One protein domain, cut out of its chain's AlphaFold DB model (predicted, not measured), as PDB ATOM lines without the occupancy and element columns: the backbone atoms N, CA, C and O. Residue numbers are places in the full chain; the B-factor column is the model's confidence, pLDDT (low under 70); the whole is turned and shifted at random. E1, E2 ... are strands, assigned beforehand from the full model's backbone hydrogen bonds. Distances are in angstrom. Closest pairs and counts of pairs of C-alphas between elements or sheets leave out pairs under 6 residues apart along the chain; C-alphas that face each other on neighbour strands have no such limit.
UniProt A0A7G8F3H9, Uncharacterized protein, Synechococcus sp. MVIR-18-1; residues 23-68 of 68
ATOM      1  N   SER A  23      31.425 -36.654  49.029       78.38
ATOM      2  CA  SER A  23      31.913 -37.487  47.920       78.38
ATOM      3  C   SER A  23      32.262 -36.686  46.661       78.38
ATOM      4  O   SER A  23      32.873 -37.220  45.737       78.38
ATOM      5  N   VAL A  24      31.916 -35.397  46.620       83.19
ATOM      6  CA  VAL A  24      32.170 -34.524  45.470       83.19
ATOM      7  C   VAL A  24      33.662 -34.199  45.361       83.19
ATOM      8  O   VAL A  24      34.291 -33.782  46.332       83.19
ATOM      9  N   SER A  25      34.240 -34.314  44.172       85.00
ATOM     10  CA  SER A  25      35.647 -33.995  43.892       85.00
ATOM     11  C   SER A  25      35.779 -33.018  42.722       85.00
ATOM     12  O   SER A  25      34.860 -32.939  41.897       85.00
ATOM     13  N   PRO A  26      36.905 -32.282  42.610       88.94
ATOM     14  CA  PRO A  26      37.185 -31.491  41.420       88.94
ATOM     15  C   PRO A  26      37.033 -32.336  40.155       88.94
ATOM     16  O   PRO A  26      37.460 -33.489  40.105       88.94
ATOM     17  N   GLY A  27      36.375 -31.771  39.148       88.31
ATOM     18  CA  GLY A  27      36.046 -32.452  37.903       88.31
ATOM     19  C   GLY A  27      34.656 -33.093  37.860       88.31
ATOM     20  O   GLY A  27      34.165 -33.336  36.758       88.31
ATOM     21  N   ASN A  28      33.984 -33.323  38.997       90.00
ATOM     22  CA  ASN A  28      32.609 -33.834  38.992       90.00
ATOM     23  C   ASN A  28      31.609 -32.784  38.490       90.00
ATOM     24  O   ASN A  28      31.743 -31.593  38.772       90.00
ATOM     25  N   LEU A  29      30.580 -33.255  37.780       90.31
ATOM     26  CA  LEU A  29      29.417 -32.459  37.404       90.31
ATOM     27  C   LEU A  29      28.359 -32.554  38.503       90.31
ATOM     28  O   LEU A  29      28.052 -33.646  38.983       90.31
ATOM     29  N   VAL A  30      27.807 -31.410  38.893       88.69
ATOM     30  CA  VAL A  30      26.807 -31.283  39.958       88.69
ATOM     31  C   VAL A  30      25.653 -30.400  39.501       88.69
ATOM     32  O   VAL A  30      25.814 -29.559  38.617       88.69
ATOM     33  N   ILE A  31      24.490 -30.583  40.122       90.06
ATOM     34  CA  ILE A  31      23.330 -29.707  39.955       90.06
ATOM     35  C   ILE A  31      23.204 -28.870  41.231       90.06
ATOM     36  O   ILE A  31      23.087 -29.423  42.324       90.06
ATOM     37  N   VAL A  32      23.279 -27.546  41.106       85.88
ATOM     38  CA  VAL A  32      23.236 -26.590  42.219       85.88
ATOM     39  C   VAL A  32      21.973 -25.749  42.138       85.88
ATOM     40  O   VAL A  32      21.574 -25.308  41.063       85.88
ATOM     41  N   GLN A  33      21.337 -25.528  43.282       85.12
ATOM     42  CA  GLN A  33      20.213 -24.609  43.367       85.12
ATOM     43  C   GLN A  33      20.734 -23.174  43.460       85.12
ATOM     44  O   GLN A  33      21.720 -22.916  44.156       85.12
ATOM     45  N   ALA A  34      20.068 -22.241  42.779       79.88
ATOM     46  CA  ALA A  34      20.365 -20.818  42.889       79.88
ATOM     47  C   ALA A  34      20.345 -20.378  44.360       79.88
ATOM     48  O   ALA A  34      19.371 -20.632  45.075       79.88
ATOM     49  N   GLN A  35      21.399 -19.697  44.813       73.31
ATOM     50  CA  GLN A  35      21.417 -19.159  46.167       73.31
ATOM     51  C   GLN A  35      20.317 -18.104  46.294       73.31
ATOM     52  O   GLN A  35      20.255 -17.148  45.519       73.31
ATOM     53  N   GLN A  36      19.441 -18.275  47.282       67.94
ATOM     54  CA  GLN A  36      18.415 -17.287  47.571       67.94
ATOM     55  C   GLN A  36      19.089 -16.030  48.130       67.94
ATOM     56  O   GLN A  36      19.546 -16.015  49.274       67.94
ATOM     57  N   GLN A  37      19.157 -14.967  47.329       69.19
ATOM     58  CA  GLN A  37      19.515 -13.649  47.845       69.19
ATOM     59  C   GLN A  37      18.384 -13.139  48.745       69.19
ATOM     60  O   GLN A  37      17.204 -13.217  48.396       69.19
ATOM     61  N   VAL A  38      18.741 -12.624  49.924       61.34
ATOM     62  CA  VAL A  38      17.782 -12.015  50.854       61.34
ATOM     63  C   VAL A  38      17.063 -10.875  50.123       61.34
ATOM     64  O   VAL A  38      17.708 -10.048  49.488       61.34
ATOM     65  N   ALA A  39      15.729 -10.863  50.201       61.88
ATOM     66  CA  ALA A  39      14.808  -9.954  49.502       61.88
ATOM     67  C   ALA A  39      14.508 -10.238  48.012       61.88
ATOM     68  O   ALA A  39      13.687  -9.531  47.428       61.88
ATOM     69  N   GLN A  40      15.063 -11.294  47.407       61.88
ATOM     70  CA  GLN A  40      14.629 -11.779  46.089       61.88
ATOM     71  C   GLN A  40      13.707 -12.997  46.260       61.88
ATOM     72  O   GLN A  40      13.968 -13.884  47.079       61.88
ATOM     73  N   LYS A  41      12.605 -13.051  45.498       60.75
ATOM     74  CA  LYS A  41      11.742 -14.241  45.437       60.75
ATOM     75  C   LYS A  41      12.593 -15.397  44.909       60.75
ATOM     76  O   LYS A  41      13.244 -15.244  43.879       60.75
ATOM     77  N   SER A  42      12.613 -16.530  45.611       65.06
ATOM     78  CA  SER A  42      13.350 -17.704  45.147       65.06
ATOM     79  C   SER A  42      12.812 -18.113  43.774       65.06
ATOM     80  O   SER A  42      11.637 -18.445  43.635       65.06
ATOM     81  N   ASN A  43      13.662 -18.055  42.744       69.94
ATOM     82  CA  ASN A  43      13.257 -18.486  41.404       69.94
ATOM     83  C   ASN A  43      13.254 -20.020  41.280       69.94
ATOM     84  O   ASN A  43      12.720 -20.573  40.332       69.94
ATOM     85  N   GLY A  44      13.821 -20.730  42.268       76.44
ATOM     86  CA  GLY A  44      13.879 -22.193  42.278       76.44
ATOM     87  C   GLY A  44      14.757 -22.780  41.173       76.44
ATOM     88  O   GLY A  44      14.722 -23.990  40.969       76.44
ATOM     89  N   ASP A  45      15.532 -21.942  40.481       85.38
ATOM     90  CA  ASP A  45      16.368 -22.358  39.364       85.38
ATOM     91  C   ASP A  45      17.462 -23.324  39.812       85.38
ATOM     92  O   ASP A  45      18.065 -23.186  40.885       85.38
ATOM     93  N   TRP A  46      17.740 -24.278  38.933       88.31
ATOM     94  CA  TRP A  46      18.797 -25.261  39.084       88.31
ATOM     95  C   TRP A  46      19.788 -25.121  37.938       88.31
ATOM     96  O   TRP A  46      19.401 -25.009  36.774       88.31
ATOM     97  N   PHE A  47      21.071 -25.168  38.271       86.38
ATOM     98  CA  PHE A  47      22.163 -25.020  37.318       86.38
ATOM     99  C   PHE A  47      23.069 -26.241  37.358       86.38
ATOM    100  O   PHE A  47      23.343 -26.781  38.426       86.38
ATOM    101  N   MET A  48      23.569 -26.660  36.200       91.06
ATOM    102  CA  MET A  48      24.637 -27.652  36.125       91.06
ATOM    103  C   MET A  48      25.989 -26.939  36.170       91.06
ATOM    104  O   MET A  48      26.209 -25.981  35.433       91.06
ATOM    105  N   GLY A  49      26.896 -27.416  37.015       89.62
ATOM    106  CA  GLY A  49      28.244 -26.873  37.137       89.62
ATOM    107  C   GLY A  49      29.286 -27.968  37.305       89.62
ATOM    108  O   GLY A  49      28.978 -29.073  37.748       89.62
ATOM    109  N   GLN A  50      30.530 -27.651  36.955       91.75
ATOM    110  CA  GLN A  50      31.677 -28.497  37.264       91.75
ATOM    111  C   GLN A  50      32.368 -27.990  38.526       91.75
ATOM    112  O   GLN A  50      32.577 -26.789  38.705       91.75
ATOM    113  N   VAL A  51      32.746 -28.913  39.399       88.44
ATOM    114  CA  VAL A  51      33.469 -28.594  40.629       88.44
ATOM    115  C   VAL A  51      34.915 -28.270  40.276       88.44
ATOM    116  O   VAL A  51      35.623 -29.112  39.729       88.44
ATOM    117  N   ILE A  52      35.359 -27.057  40.597       87.56
ATOM    118  CA  ILE A  52      36.733 -26.605  40.322       87.56
ATOM    119  C   ILE A  52      37.636 -26.813  41.537       87.56
ATOM    120  O   ILE A  52      38.785 -27.226  41.404       87.56
ATOM    121  N   TRP A  53      37.111 -26.552  42.731       82.12
ATOM    122  CA  TRP A  53      37.860 -26.638  43.975       82.12
ATOM    123  C   TRP A  53      36.953 -27.044  45.128       82.12
ATOM    124  O   TRP A  53      35.756 -26.760  45.139       82.12
ATOM    125  N   CYS A  54      37.560 -27.693  46.112       80.62
ATOM    126  CA  CYS A  54      36.899 -28.237  47.274       80.62
ATOM    127  C   CYS A  54      37.634 -27.780  48.532       80.62
ATOM    128  O   CYS A  54      38.745 -28.236  48.796       80.62
ATOM    129  N   GLU A  55      37.026 -26.898  49.318       78.88
ATOM    130  CA  GLU A  55      37.635 -26.431  50.561       78.88
ATOM    131  C   GLU A  55      37.521 -27.492  51.672       78.88
ATOM    132  O   GLU A  55      36.457 -28.069  51.911       78.88
ATOM    133  N   GLY A  56      38.645 -27.785  52.336       64.81
ATOM    134  CA  GLY A  56      38.774 -28.904  53.278       64.81
ATOM    135  C   GLY A  56      38.094 -28.703  54.636       64.81
ATOM    136  O   GLY A  56      37.786 -29.690  55.301       64.81
ATOM    137  N   GLY A  57      37.802 -27.460  55.033       62.72
ATOM    138  CA  GLY A  57      37.228 -27.148  56.350       62.72
ATOM    139  C   GLY A  57      35.827 -27.723  56.590       62.72
ATOM    140  O   GLY A  57      35.447 -27.945  57.730       62.72
ATOM    141  N   ALA A  58      35.075 -28.015  55.524       59.66
ATOM    142  CA  ALA A  58      33.749 -28.634  55.607       59.66
ATOM    143  C   ALA A  58      33.775 -30.167  55.432       59.66
ATOM    144  O   ALA A  58      32.736 -30.814  55.555       59.66
ATOM    145  N   ARG A  59      34.933 -30.749  55.088       63.38
ATOM    146  CA  ARG A  59      35.054 -32.155  54.658       63.38
ATOM    147  C   ARG A  59      35.629 -33.087  55.709       63.38
ATOM    148  O   ARG A  59      35.389 -34.289  55.636       63.38
ATOM    149  N   ASP A  60      36.366 -32.545  56.669       61.03
ATOM    150  CA  ASP A  60      36.863 -33.300  57.810       61.03
ATOM    151  C   ASP A  60      36.168 -32.792  59.080       61.03
ATOM    152  O   ASP A  60      36.423 -31.661  59.489       61.03
ATOM    153  N   PRO A  61      35.314 -33.597  59.738       58.09
ATOM    154  CA  PRO A  61      34.669 -33.201  60.991       58.09
ATOM    155  C   PRO A  61      35.666 -32.973  62.143       58.09
ATOM    156  O   PRO A  61      35.281 -32.450  63.186       58.09
ATOM    157  N   ARG A  62      36.938 -33.363  61.981       62.38
ATOM    158  CA  ARG A  62      38.030 -33.082  62.928       62.38
ATOM    159  C   ARG A  62      38.677 -31.717  62.688       62.38
ATOM    160  O   ARG A  62      39.463 -31.269  63.519       62.38
ATOM    161  N   VAL A  63      38.373 -31.069  61.565       58.16
ATOM    162  CA  VAL A  63      38.811 -29.711  61.248       58.16
ATOM    163  C   VAL A  63      37.680 -28.767  61.640       58.16
ATOM    164  O   VAL A  63      36.540 -28.939  61.219       58.16
ATOM    165  N   THR A  64      37.971 -27.776  62.484       53.97
ATOM    166  CA  THR A  64      36.982 -26.762  62.858       53.97
ATOM    167  C   THR A  64      36.522 -26.027  61.595       53.97
ATOM    168  O   THR A  64      37.365 -25.411  60.937       53.97
ATOM    169  N   PRO A  65      35.226 -26.058  61.232       54.81
ATOM    170  CA  PRO A  65      34.750 -25.318  60.074       54.81
ATOM    171  C   PRO A  65      34.935 -23.824  60.349       54.81
ATOM    172  O   PRO A  65      34.360 -23.269  61.287       54.81
ATOM    173  N   CYS A  66      35.772 -23.164  59.552       55.25
ATOM    174  CA  CYS A  66      35.892 -21.716  59.594       55.25
ATOM    175  C   CYS A  66      34.692 -21.110  58.861       55.25
ATOM    176  O   CYS A  66      34.709 -20.981  57.642       55.25
ATOM    177  N   PHE A  67      33.654 -20.726  59.599       50.16
ATOM    178  CA  PHE A  67      32.669 -19.776  59.090       50.16
ATOM    179  C   PHE A  67      33.310 -18.384  59.152       50.16
ATOM    180  O   PHE A  67      33.518 -17.845  60.240       50.16
ATOM    181  N   ARG A  68      33.729 -17.869  57.994       43.56
ATOM    182  CA  ARG A  68      34.218 -16.495  57.818       43.56
ATOM    183  C   ARG A  68      33.082 -15.582  57.390       43.56
ATOM    184  O   ARG A  68      32.212 -16.060  56.630       43.56
TER     185      ARG A  68
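AT A GLANCE: This is residues 23 to 68 of the 68 residues of an uncharacterized protein of Synechococcus sp. MVIR-18-1 (UniProt A0A7G8F3H9). There is little regular structure here: one two-stranded hairpin, E1 and E2, with a long loop, residues 34 to 45, at one end and a long tail, residues 51 to 68, leading away from the other, so that the chain makes a wide, open U. The 46 printed residues have no named helix and two named strands, E1 then E2, antiparallel, holding 10 residues; the class is all strand. The whole is flat, 37 by 25 by 13 A, and only just loose, close to extended, with a radius of gyration of the C-alphas of 13.7 A.

IN THESE COORDINATES: E1, residues 29 to 33, begins at C-alpha 29 (29.417, -32.459, 37.404) and is 13.5 A long. E2, residues 46 to 50, is 13.4 A long and ends at C-alpha 50 (31.677, -28.497, 37.264).

HOW THE PARTS SIT: The hairpin strands E1 and E2 stand at 147 degrees between their directions. C-alphas 31 and 48 face each other at 4.5 A. N 32 and O 47, 2.8 A, and N 49 and O 30, 2.9 A, are within hydrogen-bond range.

THE WHOLE: The C-alphas farthest apart, of Lys 41 and Arg 62, are 36.8 A apart. The printed part has no cut. The link from E1 to E2 is long. Residues 36 to 43 and 56 to 68 have pLDDT under 70.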